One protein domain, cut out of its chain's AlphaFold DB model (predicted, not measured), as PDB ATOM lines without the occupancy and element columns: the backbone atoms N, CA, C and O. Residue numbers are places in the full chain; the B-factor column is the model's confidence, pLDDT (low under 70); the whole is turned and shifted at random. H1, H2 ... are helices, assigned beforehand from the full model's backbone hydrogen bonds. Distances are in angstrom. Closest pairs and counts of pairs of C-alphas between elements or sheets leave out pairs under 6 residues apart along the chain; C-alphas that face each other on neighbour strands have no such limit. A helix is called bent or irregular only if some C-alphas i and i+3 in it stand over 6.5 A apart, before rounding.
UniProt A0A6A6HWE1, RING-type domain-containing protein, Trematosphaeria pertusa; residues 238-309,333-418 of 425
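This is residues 238 to 309 and 333 to 418 of the 425 residues of the protein "RING-type domain-containing protein" of Trematosphaeria pertusa (UniProt A0A6A6HWE1). The long helix H1 runs in at a slant beside H3, with residues 238 to 247 sticking out, and its second arm, H1b, crosses the beginning of H3. H3, H4 and the first arm of H5, H5a, run side by side and back and forth along the long axis; H5 then turns sharply, and its second arm, H5b, makes a hairpin with H6 beside the first part of H4. The printed part has 158 residues with six named helices, H1 to H6 in order, and no named strand; the class is all helix. It is only just compact, close to loose, with a radius of gyration of the C-alphas of 17.7 A, and spans 50 by 39 by 30 A.

H1, residues 238 to 270, begins with C-alpha 238 at (-4.776, -15.765, -4.450). By its hydrogen bonds it was assigned as one helix, but it is bent: C-alphas 256 and 259 are 6.5 A apart. Its arms are H1a, residues 238 to 256, 27.0 A long, and H1b, residues 259 to 270, 16.2 A. H2 is residues 272 to 275. H3, residues 281 to 309, is 41.4 A long and ends with C-alpha 309 at (15.331, -6.859, 5.132). H4, residues 336 to 359, is 34.1 A long. H5, residues 367 to 397, also assigned as one helix by its hydrogen bonds, is bent, with C-alphas 384 and 387 7.8 A apart; its arms are H5a, residues 367 to 384, 25.4 A, and H5b, residues 387 to 397, 15.3 A. H6, residues 405 to 416, is 16.1 A long and ends with C-alpha 416 at (-2.529, 2.161, -17.069).

H1a and H3 are close but not clearly touching, with the closest C-alphas, Ile 255 and Arg 286, 6.6 A apart. H1b, with residues 259 to 263 alone, touches H3 at a steep tilt of 49 degrees; C-alphas 263 and 282 are closest at 5.5 A. H1b and H2 only just touch, only at the corner, with 3 pairs of C-alphas within 8 A. H3 and H4 touch at a shallow tilt of 31 degrees, opposite ways, closest at C-alphas 292 and 348, 6.2 A. H4 and H5a are a hairpin, closest at C-alphas 349 and 381, 6.8 A. H5a and H5b are about perpendicular, at 74 degrees. H5b touches H4, with C-alphas 341 and 388 closest at 4.7 A. H5b and H6 are a hairpin, closest at C-alphas 387 and 411, 4.3 A. H1a and H6 are apart. Every O i to N i+4 pair is within hydrogen-bond range in H1a, H1b, H3, H4, H5a, H5b and H6; H2 is too short for one.

The C-alphas of Thr 274 and Leu 309 are the two farthest apart, 53.4 A. Residues 310 to 332 are not printed, and C-alphas 309 and 333 stand 19.5 A apart across this cut. None of the links printed whole is long. The mean pLDDT of the printed part is 80.9; 24 residues are under 70, among them 333 to 336 and 412 to 418.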
ATOM      1  N   TRP A 238      -4.695 -14.924  -3.251       80.44
ATOM      2  CA  TRP A 238      -4.776 -15.765  -4.450       80.44
ATOM      3  C   TRP A 238      -5.478 -15.061  -5.627       80.44
ATOM      4  O   TRP A 238      -5.046 -15.197  -6.767       80.44
ATOM      5  N   LEU A 239      -6.493 -14.228  -5.367       63.47
ATOM      6  CA  LEU A 239      -7.170 -13.427  -6.394       63.47
ATOM      7  C   LEU A 239      -6.257 -12.319  -6.925       63.47
ATOM      8  O   LEU A 239      -6.192 -12.097  -8.136       63.47
ATOM      9  N   LYS A 240      -5.473 -11.680  -6.046       73.50
ATOM     10  CA  LYS A 240      -4.412 -10.742  -6.455       73.50
ATOM     11  C   LYS A 240      -3.385 -11.435  -7.353       73.50
ATOM     12  O   LYS A 240      -2.950 -10.851  -8.347       73.50
ATOM     13  N   PHE A 241      -3.024 -12.682  -7.048       73.25
ATOM     14  CA  PHE A 241      -2.160 -13.499  -7.898       73.25
ATOM     15  C   PHE A 241      -2.807 -13.804  -9.261       73.25
ATOM     16  O   PHE A 241      -2.178 -13.549 -10.286       73.25
ATOM     17  N   CYS A 242      -4.071 -14.239  -9.302       70.81
ATOM     18  CA  CYS A 242      -4.803 -14.482 -10.552       70.81
ATOM     19  C   CYS A 242      -4.883 -13.230 -11.431       70.81
ATOM     20  O   CYS A 242      -4.628 -13.302 -12.630       70.81
ATOM     21  N   PHE A 243      -5.164 -12.063 -10.853       68.56
ATOM     22  CA  PHE A 243      -5.181 -10.813 -11.609       68.56
ATOM     23  C   PHE A 243      -3.802 -10.394 -12.115       68.56
ATOM     24  O   PHE A 243      -3.690  -9.860 -13.218       68.56
ATOM     25  N   ARG A 244      -2.736 -10.660 -11.356       68.81
ATOM     26  CA  ARG A 244      -1.361 -10.465 -11.836       68.81
ATOM     27  C   ARG A 244      -1.044 -11.417 -12.990       68.81
ATOM     28  O   ARG A 244      -0.514 -10.966 -13.998       68.81
ATOM     29  N   ALA A 245      -1.430 -12.688 -12.898       70.56
ATOM     30  CA  ALA A 245      -1.290 -13.661 -13.983       70.56
ATOM     31  C   ALA A 245      -2.125 -13.276 -15.220       70.56
ATOM     32  O   ALA A 245      -1.676 -13.414 -16.357       70.56
ATOM     33  N   PHE A 246      -3.310 -12.704 -15.019       71.81
ATOM     34  CA  PHE A 246      -4.130 -12.165 -16.098       71.81
ATOM     35  C   PHE A 246      -3.487 -10.930 -16.740       71.81
ATOM     36  O   PHE A 246      -3.396 -10.843 -17.960       71.81
ATOM     37  N   ARG A 247      -2.945 -10.004 -15.941       67.44
ATOM     38  CA  ARG A 247      -2.157  -8.862 -16.430       67.44
ATOM     39  C   ARG A 247      -0.964  -9.331 -17.265       67.44
ATOM     40  O   ARG A 247      -0.711  -8.782 -18.330       67.44
ATOM     41  N   MET A 248      -0.275 -10.374 -16.811       66.25
ATOM     42  CA  MET A 248       0.812 -11.032 -17.540       66.25
ATOM     43  C   MET A 248       0.350 -11.614 -18.879       66.25
ATOM     44  O   MET A 248       0.994 -11.405 -19.906       66.25
ATOM     45  N   TYR A 249      -0.792 -12.301 -18.883       74.06
ATOM     46  CA  TYR A 249      -1.423 -12.807 -20.096       74.06
ATOM     47  C   TYR A 249      -1.784 -11.672 -21.069       74.06
ATOM     48  O   TYR A 249      -1.514 -11.776 -22.265       74.06
ATOM     49  N   LEU A 250      -2.309 -10.552 -20.565       66.38
ATOM     50  CA  LEU A 250      -2.599  -9.371 -21.379       66.38
ATOM     51  C   LEU A 250      -1.327  -8.721 -21.933       66.38
ATOM     52  O   LEU A 250      -1.314  -8.384 -23.111       66.38
ATOM     53  N   CYS A 251      -0.246  -8.609 -21.153       65.44
ATOM     54  CA  CYS A 251       1.053  -8.149 -21.657       65.44
ATOM     55  C   CYS A 251       1.571  -9.060 -22.779       65.44
ATOM     56  O   CYS A 251       2.041  -8.575 -23.807       65.44
ATOM     57  N   ARG A 252       1.436 -10.384 -22.631       74.19
ATOM     58  CA  ARG A 252       1.774 -11.346 -23.691       74.19
ATOM     59  C   ARG A 252       0.931 -11.109 -24.944       74.19
ATOM     60  O   ARG A 252       1.483 -11.076 -26.041       74.19
ATOM     61  N   LYS A 253      -0.382 -10.911 -24.788       73.12
ATOM     62  CA  LYS A 253      -1.288 -10.614 -25.905       73.12
ATOM     63  C   LYS A 253      -0.924  -9.287 -26.573       73.12
ATOM     64  O   LYS A 253      -0.900  -9.208 -27.796       73.12
ATOM     65  N   GLN A 254      -0.567  -8.269 -25.796       66.56
ATOM     66  CA  GLN A 254      -0.108  -6.979 -26.303       66.56
ATOM     67  C   GLN A 254       1.178  -7.126 -27.129       66.56
ATOM     68  O   GLN A 254       1.256  -6.596 -28.233       66.56
ATOM     69  N   ILE A 255       2.154  -7.911 -26.667       74.19
ATOM     70  CA  ILE A 255       3.378  -8.192 -27.435       74.19
ATOM     71  C   ILE A 255       3.047  -8.801 -28.803       74.19
ATOM     72  O   ILE A 255       3.658  -8.426 -29.803       74.19
ATOM     73  N   THR A 256       2.080  -9.719 -28.866       78.75
ATOM     74  CA  THR A 256       1.766 -10.440 -30.106       78.75
ATOM     75  C   THR A 256       0.823  -9.690 -31.045       78.75
ATOM     76  O   THR A 256       0.924  -9.888 -32.249       78.75
ATOM     77  N   THR A 257      -0.067  -8.826 -30.540       82.50
ATOM     78  CA  THR A 257      -1.053  -8.107 -31.381       82.50
ATOM     79  C   THR A 257      -0.743  -6.632 -31.602       82.50
ATOM     80  O   THR A 257      -0.969  -6.130 -32.700       82.50
ATOM     81  N   TRP A 258      -0.213  -5.921 -30.606       78.75
ATOM     82  CA  TRP A 258      -0.025  -4.469 -30.691       78.75
ATOM     83  C   TRP A 258       1.265  -4.069 -31.390       78.75
ATOM     84  O   TRP A 258       1.263  -3.156 -32.212       78.75
ATOM     85  N   ILE A 259       2.368  -4.750 -31.078       86.00
ATOM     86  CA  ILE A 259       3.678  -4.398 -31.634       86.00
ATOM     87  C   ILE A 259       3.680  -4.442 -33.174       86.00
ATOM     88  O   ILE A 259       4.175  -3.483 -33.768       86.00
ATOM     89  N   PRO A 260       3.096  -5.461 -33.841       89.31
ATOM     90  CA  PRO A 260       3.002  -5.468 -35.299       89.31
ATOM     91  C   PRO A 260       2.200  -4.283 -35.851       89.31
ATOM     92  O   PRO A 260       2.674  -3.620 -36.767       89.31
ATOM     93  N   LYS A 261       1.045  -3.954 -35.247       87.94
ATOM     94  CA  LYS A 261       0.201  -2.824 -35.675       87.94
ATOM     95  C   LYS A 261       0.918  -1.480 -35.537       87.94
ATOM     96  O   LYS A 261       0.899  -0.677 -36.461       87.94
ATOM     97  N   VAL A 262       1.585  -1.235 -34.406       84.12
ATOM     98  CA  VAL A 262       2.367  -0.002 -34.200       84.12
ATOM     99  C   VAL A 262       3.511   0.079 -35.206       84.12
ATOM    100  O   VAL A 262       3.736   1.140 -35.783       84.12
ATOM    101  N   SER A 263       4.202  -1.039 -35.451       90.38
ATOM    102  CA  SER A 263       5.252  -1.109 -36.467       90.38
ATOM    103  C   SER A 263       4.703  -0.755 -37.848       90.38
ATOM    104  O   SER A 263       5.275   0.093 -38.525       90.38
ATOM    105  N   GLU A 264       3.568  -1.339 -38.245       91.44
ATOM    106  CA  GLU A 264       2.915  -1.067 -39.530       91.44
ATOM    107  C   GLU A 264       2.520   0.407 -39.672       91.44
ATOM    108  O   GLU A 264       2.832   1.029 -40.687       91.44
ATOM    109  N   VAL A 265       1.891   0.988 -38.646       88.69
ATOM    110  CA  VAL A 265       1.522   2.410 -38.624       88.69
ATOM    111  C   VAL A 265       2.771   3.274 -38.804       88.69
ATOM    112  O   VAL A 265       2.816   4.103 -39.711       88.69
ATOM    113  N   VAL A 266       3.827   3.050 -38.017       89.12
ATOM    114  CA  VAL A 266       5.068   3.829 -38.140       89.12
ATOM    115  C   VAL A 266       5.680   3.668 -39.531       89.12
ATOM    116  O   VAL A 266       6.081   4.664 -40.134       89.12
ATOM    117  N   HIS A 267       5.718   2.454 -40.080       90.94
ATOM    118  CA  HIS A 267       6.238   2.218 -41.426       90.94
ATOM    119  C   HIS A 267       5.428   2.957 -42.494       90.94
ATOM    120  O   HIS A 267       6.030   3.614 -43.344       90.94
ATOM    121  N   ARG A 268       4.092   2.917 -42.413       91.06
ATOM    122  CA  ARG A 268       3.191   3.571 -43.371       91.06
ATOM    123  C   ARG A 268       3.312   5.093 -43.324       91.06
ATOM    124  O   ARG A 268       3.347   5.725 -44.371       91.06
ATOM    125  N   PHE A 269       3.399   5.678 -42.129       91.75
ATOM    126  CA  PHE A 269       3.443   7.137 -41.972       91.75
ATOM    127  C   PHE A 269       4.822   7.745 -42.219       91.75
ATOM    128  O   PHE A 269       4.913   8.892 -42.643       91.75
ATOM    129  N   THR A 270       5.899   7.011 -41.937       92.19
ATOM    130  CA  THR A 270       7.250   7.589 -41.982       92.19
ATOM    131  C   THR A 270       8.070   7.132 -43.181       92.19
ATOM    132  O   THR A 270       9.053   7.792 -43.505       92.19
ATOM    133  N   GLY A 271       7.723   6.022 -43.844       93.38
ATOM    134  CA  GLY A 271       8.569   5.401 -44.873       93.38
ATOM    135  C   GLY A 271       9.828   4.723 -44.311       93.38
ATOM    136  O   GLY A 271      10.755   4.427 -45.063       93.38
ATOM    137  N   LEU A 272       9.881   4.476 -42.994       92.12
ATOM    138  CA  LEU A 272      11.051   3.906 -42.311       92.12
ATOM    139  C   LEU A 272      11.471   2.543 -42.887       92.12
ATOM    140  O   LEU A 272      12.665   2.306 -43.052       92.12
ATOM    141  N   ALA A 273      10.502   1.676 -43.224       94.88
ATOM    142  CA  ALA A 273      10.773   0.358 -43.816       94.88
ATOM    143  C   ALA A 273      11.356   0.472 -45.228       94.88
ATOM    144  O   ALA A 273      12.276  -0.258 -45.576       94.88
ATOM    145  N   THR A 274      10.846   1.411 -46.028       95.56
ATOM    146  CA  THR A 274      11.316   1.635 -47.399       95.56
ATOM    147  C   THR A 274      12.762   2.122 -47.416       95.56
ATOM    148  O   THR A 274      13.544   1.682 -48.250       95.56
ATOM    149  N   ARG A 275      13.138   3.002 -46.477       95.50
ATOM    150  CA  ARG A 275      14.509   3.531 -46.376       95.50
ATOM    151  C   ARG A 275      15.496   2.565 -45.719       95.50
ATOM    152  O   ARG A 275      16.682   2.623 -46.024       95.50
ATOM    153  N   ASN A 276      15.031   1.698 -44.818       96.06
ATOM    154  CA  ASN A 276      15.885   0.791 -44.047       96.06
ATOM    155  C   ASN A 276      15.297  -0.635 -44.066       96.06
ATOM    156  O   ASN A 276      14.763  -1.090 -43.053       96.06
ATOM    157  N   PRO A 277      15.387  -1.371 -45.191       95.50
ATOM    158  CA  PRO A 277      14.732  -2.676 -45.340       95.50
ATOM    159  C   PRO A 277      15.293  -3.763 -44.409       95.50
ATOM    160  O   PRO A 277      14.606  -4.732 -44.103       95.50
ATOM    161  N   SER A 278      16.527  -3.605 -43.921       95.31
ATOM    162  CA  SER A 278      17.137  -4.498 -42.926       95.31
ATOM    163  C   SER A 278      16.712  -4.193 -41.480       95.31
ATOM    164  O   SER A 278      17.074  -4.935 -40.559       95.31
ATOM    165  N   PHE A 279      15.968  -3.105 -41.251       95.69
ATOM    166  CA  PHE A 279      15.540  -2.661 -39.929       95.69
ATOM    167  C   PHE A 279      14.075  -3.032 -39.657       95.69
ATOM    168  O   PHE A 279      13.147  -2.409 -40.170       95.69
ATOM    169  N   ASP A 280      13.867  -4.012 -38.776       95.69
ATOM    170  CA  ASP A 280      12.540  -4.414 -38.304       95.69
ATOM    171  C   ASP A 280      12.221  -3.768 -36.942       95.69
ATOM    172  O   ASP A 280      12.685  -4.211 -35.882       95.69
ATOM    173  N   LEU A 281      11.385  -2.723 -36.965       92.88
ATOM    174  CA  LEU A 281      10.948  -2.004 -35.765       92.88
ATOM    175  C   LEU A 281      10.171  -2.916 -34.796       92.88
ATOM    176  O   LEU A 281      10.278  -2.753 -33.579       92.88
ATOM    177  N   SER A 282       9.453  -3.926 -35.293       92.62
ATOM    178  CA  SER A 282       8.701  -4.865 -34.458       92.62
ATOM    179  C   SER A 282       9.624  -5.730 -33.594       92.62
ATOM    180  O   SER A 282       9.294  -6.050 -32.448       92.62
ATOM    181  N   VAL A 283      10.800  -6.105 -34.109       93.00
ATOM    182  CA  VAL A 283      11.816  -6.858 -33.358       93.00
ATOM    183  C   VAL A 283      12.425  -5.975 -32.276       93.00
ATOM    184  O   VAL A 283      12.580  -6.418 -31.136       93.00
ATOM    185  N   VAL A 284      12.710  -4.711 -32.598       92.50
ATOM    186  CA  VAL A 284      13.235  -3.731 -31.638       92.50
ATOM    187  C   VAL A 284      12.244  -3.492 -30.493       92.50
ATOM    188  O   VAL A 284      12.615  -3.605 -29.324       92.50
ATOM    189  N   LEU A 285      10.969  -3.250 -30.808       88.25
ATOM    190  CA  LEU A 285       9.907  -3.053 -29.814       88.25
ATOM    191  C   LEU A 285       9.651  -4.315 -28.973       88.25
ATOM    192  O   LEU A 285       9.401  -4.212 -27.769       88.25
ATOM    193  N   ARG A 286       9.770  -5.515 -29.561       89.38
ATOM    194  CA  ARG A 286       9.707  -6.787 -28.818       89.38
ATOM    195  C   ARG A 286      10.852  -6.914 -27.819       89.38
ATOM    196  O   ARG A 286      10.583  -7.147 -26.643       89.38
ATOM    197  N   LYS A 287      12.103  -6.700 -28.247       89.19
ATOM    198  CA  LYS A 287      13.278  -6.710 -27.353       89.19
ATOM    199  C   LYS A 287      13.124  -5.703 -26.216       89.19
ATOM    200  O   LYS A 287      13.356  -6.048 -25.062       89.19
ATOM    201  N   LEU A 288      12.669  -4.493 -26.536       85.62
ATOM    202  CA  LEU A 288      12.407  -3.442 -25.556       85.62
ATOM    203  C   LEU A 288      11.347  -3.861 -24.535       85.62
ATOM    204  O   LEU A 288      11.523  -3.649 -23.337       85.62
ATOM    205  N   THR A 289      10.265  -4.493 -24.987       84.19
ATOM    206  CA  THR A 289       9.190  -4.955 -24.100       84.19
ATOM    207  C   THR A 289       9.654  -6.094 -23.195       84.19
ATOM    208  O   THR A 289       9.373  -6.065 -22.000       84.19
ATOM    209  N   VAL A 290      10.407  -7.062 -23.729       85.56
ATOM    210  CA  VAL A 290      10.976  -8.171 -22.944       85.56
ATOM    211  C   VAL A 290      11.963  -7.652 -21.902       85.56
ATOM    212  O   VAL A 290      11.839  -8.003 -20.734       85.56
ATOM    213  N   LEU A 291      12.896  -6.778 -22.287       82.75
ATOM    214  CA  LEU A 291      13.909  -6.269 -21.363       82.75
ATOM    215  C   LEU A 291      13.295  -5.406 -20.249       82.75
ATOM    216  O   LEU A 291      13.712  -5.464 -19.092       82.75
ATOM    217  N   ARG A 292      12.252  -4.636 -20.572       77.69
ATOM    218  CA  ARG A 292      11.464  -3.902 -19.571       77.69
ATOM    219  C   ARG A 292      10.704  -4.832 -18.647       77.69
ATOM    220  O   ARG A 292      10.601  -4.572 -17.452       77.69
ATOM    221  N   PHE A 293      10.160  -5.905 -19.200       80.38
ATOM    222  CA  PHE A 293       9.462  -6.905 -18.421       80.38
ATOM    223  C   PHE A 293      10.405  -7.576 -17.410       80.38
ATOM    224  O   PHE A 293      10.085  -7.640 -16.223       80.38
ATOM    225  N   THR A 294      11.603  -7.974 -17.846       78.25
ATOM    226  CA  THR A 294      12.632  -8.524 -16.956       78.25
ATOM    227  C   THR A 294      13.095  -7.501 -15.926       78.25
ATOM    228  O   THR A 294      13.156  -7.836 -14.752       78.25
ATOM    229  N   ALA A 295      13.317  -6.241 -16.318       74.75
ATOM    230  CA  ALA A 295      13.648  -5.160 -15.388       74.75
ATOM    231  C   ALA A 295      12.576  -4.972 -14.301       74.75
ATOM    232  O   ALA A 295      12.904  -4.813 -13.126       74.75
ATOM    233  N   GLY A 296      11.295  -5.043 -14.675       76.88
ATOM    234  CA  GLY A 296      10.178  -4.983 -13.734       76.88
ATOM    235  C   GLY A 296      10.153  -6.161 -12.756       76.88
ATOM    236  O   GLY A 296       9.898  -5.952 -11.570       76.88
ATOM    237  N   ILE A 297      10.459  -7.379 -13.221       77.12
ATOM    238  CA  ILE A 297      10.623  -8.549 -12.342       77.12
ATOM    239  C   ILE A 297      11.807  -8.345 -11.397       77.12
ATOM    240  O   ILE A 297      11.651  -8.535 -10.195       77.12
ATOM    241  N   THR A 298      12.976  -7.957 -11.913       75.56
ATOM    242  CA  THR A 298      14.184  -7.751 -11.105       75.56
ATOM    243  C   THR A 298      13.937  -6.713 -10.019       75.56
ATOM    244  O   THR A 298      14.245  -6.959  -8.856       75.56
ATOM    245  N   TYR A 299      13.307  -5.592 -10.374       76.50
ATOM    246  CA  TYR A 299      12.888  -4.581  -9.412       76.50
ATOM    247  C   TYR A 299      11.917  -5.155  -8.371       76.50
ATOM    248  O   TYR A 299      12.086  -4.915  -7.178       76.50
ATOM    249  N   TRP A 300      10.920  -5.940  -8.788       76.94
ATOM    250  CA  TRP A 300       9.973  -6.554  -7.856       76.94
ATOM    251  C   TRP A 300      10.673  -7.481  -6.855       76.94
ATOM    252  O   TRP A 300      10.430  -7.365  -5.651       76.94
ATOM    253  N   ILE A 301      11.576  -8.341  -7.332       75.75
ATOM    254  CA  ILE A 301      12.388  -9.218  -6.483       75.75
ATOM    255  C   ILE A 301      13.204  -8.371  -5.507       75.75
ATOM    256  O   ILE A 301      13.136  -8.601  -4.303       75.75
ATOM    257  N   LEU A 302      13.904  -7.347  -5.999       72.31
ATOM    258  CA  LEU A 302      14.737  -6.473  -5.176       72.31
ATOM    259  C   LEU A 302      13.915  -5.730  -4.112       72.31
ATOM    260  O   LEU A 302      14.295  -5.714  -2.949       72.31
ATOM    261  N   SER A 303      12.757  -5.177  -4.479       66.62
ATOM    262  CA  SER A 303      11.856  -4.490  -3.545       66.62
ATOM    263  C   SER A 303      11.281  -5.434  -2.486       66.62
ATOM    264  O   SER A 303      11.156  -5.048  -1.326       66.62
ATOM    265  N   SER A 304      10.987  -6.684  -2.858       73.00
ATOM    266  CA  SER A 304      10.508  -7.705  -1.924       73.00
ATOM    267  C   SER A 304      11.620  -8.136  -0.969       73.00
ATOM    268  O   SER A 304      11.373  -8.270   0.225       73.00
ATOM    269  N   LEU A 305      12.854  -8.282  -1.464       73.50
ATOM    270  CA  LEU A 305      14.028  -8.562  -0.638       73.50
ATOM    271  C   LEU A 305      14.307  -7.411   0.335       73.50
ATOM    272  O   LEU A 305      14.421  -7.656   1.528       73.50
ATOM    273  N   ILE A 306      14.333  -6.160  -0.138       70.31
ATOM    274  CA  ILE A 306      14.525  -4.971   0.711       70.31
ATOM    275  C   ILE A 306      13.404  -4.854   1.750       70.31
ATOM    276  O   ILE A 306      13.676  -4.580   2.916       70.31
ATOM    277  N   GLY A 307      12.151  -5.093   1.353       67.00
ATOM    278  CA  GLY A 307      11.011  -5.120   2.266       67.00
ATOM    279  C   GLY A 307      11.188  -6.157   3.374       67.00
ATOM    280  O   GLY A 307      10.984  -5.835   4.537       67.00
ATOM    281  N   SER A 308      11.645  -7.365   3.037       71.31
ATOM    282  CA  SER A 308      11.972  -8.406   4.019       71.31
ATOM    283  C   SER A 308      13.165  -8.034   4.907       71.31
ATOM    284  O   SER A 308      13.143  -8.319   6.100       71.31
ATOM    285  N   LEU A 309      14.177  -7.345   4.365       63.59
ATOM    286  CA  LEU A 309      15.331  -6.859   5.132       63.59
ATOM    287  C   LEU A 309      14.948  -5.765   6.144       63.59
ATOM    288  O   LEU A 309      15.588  -5.673   7.185       63.59
ATOM    289  N   LEU A 333       4.281   9.893   2.854       45.03
ATOM    290  CA  LEU A 333       5.188   9.465   1.787       45.03
ATOM    291  C   LEU A 333       6.574   9.288   2.379       45.03
ATOM    292  O   LEU A 333       7.383  10.205   2.366       45.03
ATOM    293  N   GLY A 334       6.855   8.082   2.878       53.41
ATOM    294  CA  GLY A 334       8.228   7.716   3.204       53.41
ATOM    295  C   GLY A 334       9.146   8.090   2.034       53.41
ATOM    296  O   GLY A 334       8.811   7.795   0.881       53.41
ATOM    297  N   TYR A 335      10.273   8.742   2.345       53.34
ATOM    298  CA  TYR A 335      11.382   9.132   1.451       53.34
ATOM    299  C   TYR A 335      11.742   8.078   0.379       53.34
ATOM    300  O   TYR A 335      12.298   8.374  -0.679       53.34
ATOM    301  N   ASP A 336      11.363   6.835   0.637       64.31
ATOM    302  CA  ASP A 336      11.436   5.689  -0.250       64.31
ATOM    303  C   ASP A 336      10.743   5.874  -1.605       64.31
ATOM    304  O   ASP A 336      11.279   5.408  -2.603       64.31
ATOM    305  N   ASN A 337       9.585   6.541  -1.695       72.81
ATOM    306  CA  ASN A 337       8.784   6.516  -2.929       72.81
ATOM    307  C   ASN A 337       9.434   7.277  -4.095       72.81
ATOM    308  O   ASN A 337       9.456   6.765  -5.211       72.81
ATOM    309  N   ALA A 338      10.003   8.461  -3.851       74.69
ATOM    310  CA  ALA A 338      10.698   9.225  -4.891       74.69
ATOM    311  C   ALA A 338      11.991   8.524  -5.338       74.69
ATOM    312  O   ALA A 338      12.261   8.426  -6.535       74.69
ATOM    313  N   THR A 339      12.738   7.960  -4.387       74.19
ATOM    314  CA  THR A 339      13.954   7.176  -4.656       74.19
ATOM    315  C   THR A 339      13.637   5.918  -5.466       74.19
ATOM    316  O   THR A 339      14.308   5.616  -6.452       74.19
ATOM    317  N   ILE A 340      12.569   5.208  -5.097       76.44
ATOM    318  CA  ILE A 340      12.044   4.053  -5.826       76.44
ATOM    319  C   ILE A 340      11.646   4.445  -7.252       76.44
ATOM    320  O   ILE A 340      12.047   3.770  -8.201       76.44
ATOM    321  N   SER A 341      10.887   5.529  -7.418       81.50
ATOM    322  CA  SER A 341      10.466   6.026  -8.730       81.50
ATOM    323  C   SER A 341      11.664   6.421  -9.600       81.50
ATOM    324  O   SER A 341      11.723   6.044 -10.772       81.50
ATOM    325  N   ALA A 342      12.676   7.081  -9.028       80.94
ATOM    326  CA  ALA A 342      13.914   7.417  -9.731       80.94
ATOM    327  C   ALA A 342      14.679   6.160 -10.174       80.94
ATOM    328  O   ALA A 342      15.113   6.068 -11.324       80.94
ATOM    329  N   LEU A 343      14.781   5.152  -9.301       79.81
ATOM    330  CA  LEU A 343      15.419   3.877  -9.625       79.81
ATOM    331  C   LEU A 343      14.672   3.132 -10.743       79.81
ATOM    332  O   LEU A 343      15.302   2.587 -11.649       79.81
ATOM    333  N   GLN A 344      13.335   3.134 -10.729       82.06
ATOM    334  CA  GLN A 344      12.524   2.520 -11.789       82.06
ATOM    335  C   GLN A 344      12.729   3.200 -13.148       82.06
ATOM    336  O   GLN A 344      12.869   2.504 -14.164       82.06
ATOM    337  N   ILE A 345      12.783   4.538 -13.170       84.06
ATOM    338  CA  ILE A 345      13.104   5.312 -14.375       84.06
ATOM    339  C   ILE A 345      14.502   4.946 -14.865       84.06
ATOM    340  O   ILE A 345      14.670   4.632 -16.043       84.06
ATOM    341  N   PHE A 346      15.491   4.928 -13.968       84.94
ATOM    342  CA  PHE A 346      16.880   4.637 -14.309       84.94
ATOM    343  C   PHE A 346      17.050   3.243 -14.923       84.94
ATOM    344  O   PHE A 346      17.609   3.117 -16.011       84.94
ATOM    345  N   ILE A 347      16.509   2.198 -14.286       82.81
ATOM    346  CA  ILE A 347      16.589   0.822 -14.800       82.81
ATOM    347  C   ILE A 347      15.936   0.734 -16.189       82.81
ATOM    348  O   ILE A 347      16.482   0.117 -17.108       82.81
ATOM    349  N   THR A 348      14.781   1.376 -16.377       84.12
ATOM    350  CA  THR A 348      14.069   1.350 -17.661       84.12
ATOM    351  C   THR A 348      14.788   2.153 -18.742       84.12
ATOM    352  O   THR A 348      14.815   1.729 -19.903       84.12
ATOM    353  N   ALA A 349      15.408   3.276 -18.386       85.56
ATOM    354  CA  ALA A 349      16.245   4.067 -19.280       85.56
ATOM    355  C   ALA A 349      17.500   3.287 -19.696       85.56
ATOM    356  O   ALA A 349      17.789   3.212 -20.887       85.56
ATOM    357  N   ALA A 350      18.177   2.616 -18.758       85.38
ATOM    358  CA  ALA A 350      19.340   1.771 -19.031       85.38
ATOM    359  C   ALA A 350      18.991   0.603 -19.968       85.38
ATOM    360  O   ALA A 350      19.672   0.376 -20.969       85.38
ATOM    361  N   ALA A 351      17.874  -0.085 -19.711       86.25
ATOM    362  CA  ALA A 351      17.345  -1.110 -20.608       86.25
ATOM    363  C   ALA A 351      17.062  -0.548 -22.014       86.25
ATOM    364  O   ALA A 351      17.422  -1.142 -23.032       86.25
ATOM    365  N   THR A 352      16.447   0.630 -22.083       88.25
ATOM    366  CA  THR A 352      16.124   1.302 -23.348       88.25
ATOM    367  C   THR A 352      17.397   1.693 -24.115       88.25
ATOM    368  O   THR A 352      17.482   1.443 -25.318       88.25
ATOM    369  N   ALA A 353      18.419   2.206 -23.425       89.19
ATOM    370  CA  ALA A 353      19.725   2.542 -23.992       89.19
ATOM    371  C   ALA A 353      20.481   1.302 -24.501       89.19
ATOM    372  O   ALA A 353      21.081   1.333 -25.575       89.19
ATOM    373  N   PHE A 354      20.400   0.177 -23.786       91.56
ATOM    374  CA  PHE A 354      20.976  -1.089 -24.240       91.56
ATOM    375  C   PHE A 354      20.330  -1.580 -25.548       91.56
ATOM    376  O   PHE A 354      21.026  -1.986 -26.484       91.56
ATOM    377  N   VAL A 355      18.998  -1.514 -25.656       92.88
ATOM    378  CA  VAL A 355      18.291  -1.881 -26.897       92.88
ATOM    379  C   VAL A 355      18.640  -0.919 -28.032       92.88
ATOM    380  O   VAL A 355      18.845  -1.366 -29.159       92.88
ATOM    381  N   TRP A 356      18.764   0.377 -27.737       94.75
ATOM    382  CA  TRP A 356      19.193   1.383 -28.704       94.75
ATOM    383  C   TRP A 356      20.576   1.051 -29.279       94.75
ATOM    384  O   TRP A 356      20.721   0.884 -30.491       94.75
ATOM    385  N   ASN A 357      21.570   0.845 -28.415       94.94
ATOM    386  CA  ASN A 357      22.935   0.542 -28.840       94.94
ATOM    387  C   ASN A 357      23.040  -0.789 -29.595       94.94
ATOM    388  O   ASN A 357      23.743  -0.871 -30.595       94.94
ATOM    389  N   SER A 358      22.327  -1.825 -29.151       94.06
ATOM    390  CA  SER A 358      22.429  -3.161 -29.756       94.06
ATOM    391  C   SER A 358      21.624  -3.331 -31.047       94.06
ATOM    392  O   SER A 358      21.959  -4.178 -31.877       94.06
ATOM    393  N   SER A 359      20.517  -2.600 -31.200       93.69
ATOM    394  CA  SER A 359      19.529  -2.873 -32.252       93.69
ATOM    395  C   SER A 359      19.226  -1.682 -33.160       93.69
ATOM    396  O   SER A 359      18.591  -1.888 -34.190       93.69
ATOM    397  N   VAL A 360      19.668  -0.467 -32.819       93.62
ATOM    398  CA  VAL A 360      19.402   0.754 -33.602       93.62
ATOM    399  C   VAL A 360      20.698   1.405 -34.087       93.62
ATOM    400  O   VAL A 360      20.814   1.716 -35.276       93.62
ATOM    401  N   CYS A 361      21.693   1.568 -33.210       93.44
ATOM    402  CA  CYS A 361      22.994   2.129 -33.580       93.44
ATOM    403  C   CYS A 361      23.644   1.323 -34.717       93.44
ATOM    404  O   CYS A 361      23.723   0.098 -34.667       93.44
ATOM    405  N   GLY A 362      24.075   2.020 -35.770       92.62
ATOM    406  CA  GLY A 362      24.705   1.420 -36.953       92.62
ATOM    407  C   GLY A 362      23.750   0.770 -37.963       92.62
ATOM    408  O   GLY A 362      24.188   0.447 -39.060       92.62
ATOM    409  N   ARG A 363      22.455   0.609 -37.644       95.25
ATOM    410  CA  ARG A 363      21.461   0.017 -38.567       95.25
ATOM    411  C   ARG A 363      20.612   1.038 -39.317       95.25
ATOM    412  O   ARG A 363      20.020   0.695 -40.332       95.25
ATOM    413  N   LEU A 364      20.546   2.271 -38.819       96.12
ATOM    414  CA  LEU A 364      19.844   3.379 -39.468       96.12
ATOM    415  C   LEU A 364      20.857   4.335 -40.099       96.12
ATOM    416  O   LEU A 364      21.691   4.917 -39.391       96.12
ATOM    417  N   GLY A 365      20.775   4.495 -41.421       91.31
ATOM    418  CA  GLY A 365      21.680   5.354 -42.191       91.31
ATOM    419  C   GLY A 365      21.366   6.845 -42.051       91.31
ATOM    420  O   GLY A 365      22.279   7.661 -41.968       91.31
ATOM    421  N   SER A 366      20.083   7.204 -41.958       96.06
ATOM    422  CA  SER A 366      19.628   8.598 -41.882       96.06
ATOM    423  C   SER A 366      19.486   9.101 -40.441       96.06
ATOM    424  O   SER A 366      18.935   8.413 -39.578       96.06
ATOM    425  N   ASN A 367      19.905  10.347 -40.189       95.44
ATOM    426  CA  ASN A 367      19.674  11.032 -38.911       95.44
ATOM    427  C   ASN A 367      18.179  11.223 -38.620       95.44
ATOM    428  O   ASN A 367      17.762  11.093 -37.473       95.44
ATOM    429  N   GLN A 368      17.361  11.452 -39.650       94.50
ATOM    430  CA  GLN A 368      15.912  11.588 -39.497       94.50
ATOM    431  C   GLN A 368      15.284  10.300 -38.946       94.50
ATOM    432  O   GLN A 368      14.481  10.346 -38.015       94.50
ATOM    433  N   ASP A 369      15.690   9.143 -39.472       94.62
ATOM    434  CA  ASP A 369      15.182   7.842 -39.028       94.62
ATOM    435  C   ASP A 369      15.611   7.533 -37.589       94.62
ATOM    436  O   ASP A 369      14.814   7.030 -36.793       94.62
ATOM    437  N   ARG A 370      16.841   7.917 -37.217       95.12
ATOM    438  CA  ARG A 370      17.308   7.853 -35.824       95.12
ATOM    439  C   ARG A 370      16.455   8.738 -34.917       95.12
ATOM    440  O   ARG A 370      16.037   8.271 -33.864       95.12
ATOM    441  N   CYS A 371      16.137   9.969 -35.316       93.62
ATOM    442  CA  CYS A 371      15.267  10.851 -34.533       93.62
ATOM    443  C   CYS A 371      13.862  10.263 -34.345       93.62
ATOM    444  O   CYS A 371      13.341  10.303 -33.233       93.62
ATOM    445  N   ILE A 372      13.271   9.666 -35.384       91.12
ATOM    446  CA  ILE A 372      11.948   9.025 -35.300       91.12
ATOM    447  C   ILE A 372      11.972   7.856 -34.309       91.12
ATOM    448  O   ILE A 372      11.149   7.799 -33.394       91.12
ATOM    449  N   VAL A 373      12.929   6.934 -34.449       92.62
ATOM    450  CA  VAL A 373      13.041   5.781 -33.538       92.62
ATOM    451  C   VAL A 373      13.395   6.238 -32.120       92.62
ATOM    452  O   VAL A 373      12.851   5.712 -31.149       92.62
ATOM    453  N   GLY A 374      14.238   7.262 -31.985       92.38
ATOM    454  CA  GLY A 374      14.597   7.874 -30.707       92.38
ATOM    455  C   GLY A 374      13.392   8.501 -30.007       92.38
ATOM    456  O   GLY A 374      13.185   8.265 -28.818       92.38
ATOM    457  N   ALA A 375      12.538   9.211 -30.748       89.44
ATOM    458  CA  ALA A 375      11.294   9.772 -30.233       89.44
ATOM    459  C   ALA A 375      10.333   8.677 -29.751       89.44
ATOM    460  O   ALA A 375       9.742   8.818 -28.684       89.44
ATOM    461  N   ILE A 376      10.226   7.552 -30.469       87.62
ATOM    462  CA  ILE A 376       9.432   6.393 -30.028       87.62
ATOM    463  C   ILE A 376       9.991   5.825 -28.715       87.62
ATOM    464  O   ILE A 376       9.232   5.553 -27.781       87.62
ATOM    465  N   PHE A 377      11.312   5.669 -28.608       90.00
ATOM    466  CA  PHE A 377      11.970   5.169 -27.397       90.00
ATOM    467  C   PHE A 377      11.710   6.089 -26.203       90.00
ATOM    468  O   PHE A 377      11.241   5.616 -25.163       90.00
ATOM    469  N   LEU A 378      11.947   7.389 -26.387       87.69
ATOM    470  CA  LEU A 378      11.733   8.422 -25.381       87.69
ATOM    471  C   LEU A 378      10.268   8.478 -24.948       87.69
ATOM    472  O   LEU A 378       9.988   8.379 -23.757       87.69
ATOM    473  N   ALA A 379       9.335   8.552 -25.901       83.50
ATOM    474  CA  ALA A 379       7.902   8.550 -25.623       83.50
ATOM    475  C   ALA A 379       7.508   7.321 -24.803       83.50
ATOM    476  O   ALA A 379       6.777   7.436 -23.823       83.50
ATOM    477  N   THR A 380       8.041   6.144 -25.138       82.06
ATOM    478  CA  THR A 380       7.691   4.935 -24.393       82.06
ATOM    479  C   THR A 380       8.242   4.941 -22.960       82.06
ATOM    480  O   THR A 380       7.580   4.414 -22.072       82.06
ATOM    481  N   VAL A 381       9.422   5.525 -22.706       84.06
ATOM    482  CA  VAL A 381       9.945   5.701 -21.335       84.06
ATOM    483  C   VAL A 381       9.114   6.735 -20.575       84.06
ATOM    484  O   VAL A 381       8.644   6.446 -19.477       84.06
ATOM    485  N   LEU A 382       8.867   7.902 -21.175       81.38
ATOM    486  CA  LEU A 382       8.116   8.993 -20.551       81.38
ATOM    487  C   LEU A 382       6.688   8.581 -20.206       81.38
ATOM    488  O   LEU A 382       6.275   8.718 -19.061       81.38
ATOM    489  N   PHE A 383       5.939   8.013 -21.154       79.81
ATOM    490  CA  PHE A 383       4.561   7.595 -20.892       79.81
ATOM    491  C   PHE A 383       4.479   6.475 -19.857       79.81
ATOM    492  O   PHE A 383       3.534   6.435 -19.073       79.81
ATOM    493  N   ARG A 384       5.471   5.579 -19.823       80.44
ATOM    494  CA  ARG A 384       5.531   4.510 -18.825       80.44
ATOM    495  C   ARG A 384       5.746   5.051 -17.414       80.44
ATOM    496  O   ARG A 384       5.148   4.525 -16.482       80.44
ATOM    497  N   HIS A 385       6.592   6.064 -17.283       83.94
ATOM    498  CA  HIS A 385       7.049   6.592 -16.003       83.94
ATOM    499  C   HIS A 385       6.472   7.963 -15.665       83.94
ATOM    500  O   HIS A 385       6.965   8.626 -14.760       83.94
ATOM    501  N   ILE A 386       5.418   8.411 -16.347       83.94
ATOM    502  CA  ILE A 386       4.839   9.735 -16.089       83.94
ATOM    503  C   ILE A 386       4.378   9.877 -14.627       83.94
ATOM    504  O   ILE A 386       4.548  10.931 -14.023       83.94
ATOM    505  N   GLY A 387       3.884   8.782 -14.032       81.69
ATOM    506  CA  GLY A 387       3.554   8.713 -12.609       81.69
ATOM    507  C   GLY A 387       4.787   8.824 -11.709       81.69
ATOM    508  O   GLY A 387       4.757   9.564 -10.734       81.69
ATOM    509  N   ASP A 388       5.885   8.154 -12.061       84.12
ATOM    510  CA  ASP A 388       7.150   8.211 -11.317       84.12
ATOM    511  C   ASP A 388       7.784   9.607 -11.374       84.12
ATOM    512  O   ASP A 388       8.211  10.139 -10.353       84.12
ATOM    513  N   VAL A 389       7.782  10.238 -12.554       82.50
ATOM    514  CA  VAL A 389       8.242  11.622 -12.742       82.50
ATOM    515  C   VAL A 389       7.407  12.577 -11.891       82.50
ATOM    516  O   VAL A 389       7.956  13.458 -11.238       82.50
ATOM    517  N   TRP A 390       6.089  12.377 -11.840       85.81
ATOM    518  CA  TRP A 390       5.207  13.181 -10.999       85.81
ATOM    519  C   TRP A 390       5.484  13.015  -9.504       85.81
ATOM    520  O   TRP A 390       5.502  14.009  -8.781       85.81
ATOM    521  N   VAL A 391       5.746  11.790  -9.040       79.31
ATOM    522  CA  VAL A 391       6.141  11.533  -7.645       79.31
ATOM    523  C   VAL A 391       7.437  12.269  -7.303       79.31
ATOM    524  O   VAL A 391       7.508  12.902  -6.252       79.31
ATOM    525  N   ILE A 392       8.432  12.243  -8.195       78.69
ATOM    526  CA  ILE A 392       9.703  12.960  -8.010       78.69
ATOM    527  C   ILE A 392       9.481  14.477  -7.973       78.69
ATOM    528  O   ILE A 392      10.022  15.148  -7.098       78.69
ATOM    529  N   LEU A 393       8.668  15.017  -8.885       78.81
ATOM    530  CA  LEU A 393       8.346  16.447  -8.919       78.81
ATOM    531  C   LEU A 393       7.616  16.896  -7.652       78.81
ATOM    532  O   LEU A 393       7.987  17.909  -7.067       78.81
ATOM    533  N   CYS A 394       6.622  16.128  -7.200       78.75
ATOM    534  CA  CYS A 394       5.916  16.416  -5.956       78.75
ATOM    535  C   CYS A 394       6.865  16.399  -4.762       78.75
ATOM    536  O   CYS A 394       6.846  17.325  -3.963       78.75
ATOM    537  N   PHE A 395       7.740  15.395  -4.681       78.88
ATOM    538  CA  PHE A 395       8.752  15.319  -3.632       78.88
ATOM    539  C   PHE A 395       9.676  16.546  -3.635       78.88
ATOM    540  O   PHE A 395       9.878  17.155  -2.591       78.88
ATOM    541  N   ALA A 396      10.173  16.959  -4.805       73.69
ATOM    542  CA  ALA A 396      11.045  18.129  -4.934       73.69
ATOM    543  C   ALA A 396      10.358  19.451  -4.542       73.69
ATOM    544  O   ALA A 396      11.033  20.383  -4.119       73.69
ATOM    545  N   GLN A 397       9.033  19.532  -4.685       82.69
ATOM    546  CA  GLN A 397       8.233  20.720  -4.364       82.69
ATOM    547  C   GLN A 397       7.564  20.654  -2.980       82.69
ATOM    548  O   GLN A 397       6.846  21.578  -2.607       82.69
ATOM    549  N   GLY A 398       7.752  19.567  -2.223       79.50
ATOM    550  CA  GLY A 398       7.043  19.344  -0.959       79.50
ATOM    551  C   GLY A 398       5.528  19.151  -1.122       79.50
ATOM    552  O   GLY A 398       4.772  19.409  -0.192       79.50
ATOM    553  N   TRP A 399       5.064  18.729  -2.300       81.94
ATOM    554  CA  TRP A 399       3.652  18.463  -2.580       81.94
ATOM    555  C   TRP A 399       3.278  17.014  -2.288       81.94
ATOM    556  O   TRP A 399       4.074  16.087  -2.457       81.94
ATOM    557  N   ASN A 400       2.008  16.793  -1.964       78.25
ATOM    558  CA  ASN A 400       1.449  15.455  -1.909       78.25
ATOM    559  C   ASN A 400       0.983  15.013  -3.316       78.25
ATOM    560  O   ASN A 400       0.025  15.574  -3.858       78.25
ATOM    561  N   PRO A 401       1.566  13.956  -3.915       76.06
ATOM    562  CA  PRO A 401       1.184  13.437  -5.225       76.06
ATOM    563  C   PRO A 401      -0.230  12.835  -5.273       76.06
ATOM    564  O   PRO A 401      -0.609  12.287  -6.304       76.06
ATOM    565  N   ARG A 402      -1.017  12.880  -4.192       79.75
ATOM    566  CA  ARG A 402      -2.406  12.395  -4.160       79.75
ATOM    567  C   ARG A 402      -3.441  13.484  -3.901       79.75
ATOM    568  O   ARG A 402      -4.627  13.189  -3.992       79.75
ATOM    569  N   GLU A 403      -3.022  14.704  -3.582       78.88
ATOM    570  CA  GLU A 403      -3.954  15.751  -3.146       78.88
ATOM    571  C   GLU A 403      -4.740  16.385  -4.292       78.88
ATOM    572  O   GLU A 403      -5.873  16.811  -4.085       78.88
ATOM    573  N   SER A 404      -4.198  16.408  -5.515       77.06
ATOM    574  CA  SER A 404      -4.904  16.985  -6.662       77.06
ATOM    575  C   SER A 404      -5.469  15.928  -7.614       77.06
ATOM    576  O   SER A 404      -4.892  14.858  -7.832       77.06
ATOM    577  N   TRP A 405      -6.587  16.260  -8.262       72.38
ATOM    578  CA  TRP A 405      -7.169  15.430  -9.319       72.38
ATOM    579  C   TRP A 405      -6.219  15.274 -10.525       72.38
ATOM    580  O   TRP A 405      -6.214  14.222 -11.164       72.38
ATOM    581  N   ILE A 406      -5.372  16.279 -10.801       70.75
ATOM    582  CA  ILE A 406      -4.321  16.221 -11.833       70.75
ATOM    583  C   ILE A 406      -3.273  15.179 -11.447       70.75
ATOM    584  O   ILE A 406      -2.911  14.326 -12.256       70.75
ATOM    585  N   SER A 407      -2.832  15.196 -10.192       74.31
ATOM    586  CA  SER A 407      -1.900  14.211  -9.652       74.31
ATOM    587  C   SER A 407      -2.450  12.796  -9.779       74.31
ATOM    588  O   SER A 407      -1.747  11.881 -10.205       74.31
ATOM    589  N   PHE A 408      -3.743  12.628  -9.497       68.75
ATOM    590  CA  PHE A 408      -4.424  11.353  -9.660       68.75
ATOM    591  C   PHE A 408      -4.466  10.894 -11.125       68.75
ATOM    592  O   PHE A 408      -4.196   9.728 -11.405       68.75
ATOM    593  N   LEU A 409      -4.748  11.798 -12.072       69.00
ATOM    594  CA  LEU A 409      -4.705  11.499 -13.507       69.00
ATOM    595  C   LEU A 409      -3.312  11.074 -13.971       69.00
ATOM    596  O   LEU A 409      -3.195  10.120 -14.738       69.00
ATOM    597  N   ILE A 410      -2.257  11.744 -13.505       73.56
ATOM    598  CA  ILE A 410      -0.882  11.417 -13.891       73.56
ATOM    599  C   ILE A 410      -0.462  10.055 -13.319       73.56
ATOM    600  O   ILE A 410       0.097   9.222 -14.038       73.56
ATOM    601  N   LEU A 411      -0.805   9.773 -12.059       73.38
ATOM    602  CA  LEU A 411      -0.593   8.457 -11.451       73.38
ATOM    603  C   LEU A 411      -1.413   7.360 -12.157       73.38
ATOM    604  O   LEU A 411      -0.905   6.259 -12.387       73.38
ATOM    605  N   TRP A 412      -2.652   7.660 -12.566       63.34
ATOM    606  CA  TRP A 412      -3.496   6.755 -13.350       63.34
ATOM    607  C   TRP A 412      -2.895   6.456 -14.725       63.34
ATOM    608  O   TRP A 412      -2.844   5.289 -15.126       63.34
ATOM    609  N   TRP A 413      -2.396   7.484 -15.416       66.81
ATOM    610  CA  TRP A 413      -1.734   7.363 -16.712       66.81
ATOM    611  C   TRP A 413      -0.486   6.472 -16.584       66.81
ATOM    612  O   TRP A 413      -0.379   5.466 -17.284       66.81
ATOM    613  N   GLY A 414       0.395   6.728 -15.610       67.38
ATOM    614  CA  GLY A 414       1.582   5.893 -15.362       67.38
ATOM    615  C   GLY A 414       1.256   4.424 -15.045       67.38
ATOM    616  O   GLY A 414       1.942   3.508 -15.509       67.38
ATOM    617  N   GLY A 415       0.159   4.171 -14.324       63.16
ATOM    618  CA  GLY A 415      -0.299   2.817 -14.006       63.16
ATOM    619  C   GLY A 415      -0.915   2.056 -15.188       63.16
ATOM    620  O   GLY A 415      -0.754   0.833 -15.274       63.16
ATOM    621  N   ASN A 416      -1.597   2.760 -16.104       57.75
ATOM    622  CA  ASN A 416      -2.529   2.161 -17.069       57.75
ATOM    623  C   ASN A 416      -2.250   2.463 -18.552       57.75
ATOM    624  O   ASN A 416      -3.006   1.978 -19.389       57.75
ATOM    625  N   VAL A 417      -1.174   3.177 -18.921       51.03
ATOM    626  CA  VAL A 417      -0.796   3.467 -20.333       51.03
ATOM    627  C   VAL A 417      -0.768   2.250 -21.251       51.03
ATOM    628  O   VAL A 417      -0.945   2.365 -22.460       51.03
ATOM    629  N   VAL A 418      -0.617   1.060 -20.688       48.81
ATOM    630  CA  VAL A 418      -0.697  -0.190 -21.439       48.81
ATOM    631  C   VAL A 418      -2.103  -0.458 -22.025       48.81
ATOM    632  O   VAL A 418      -2.206  -1.157 -23.028       48.81
TER     633      VAL A 418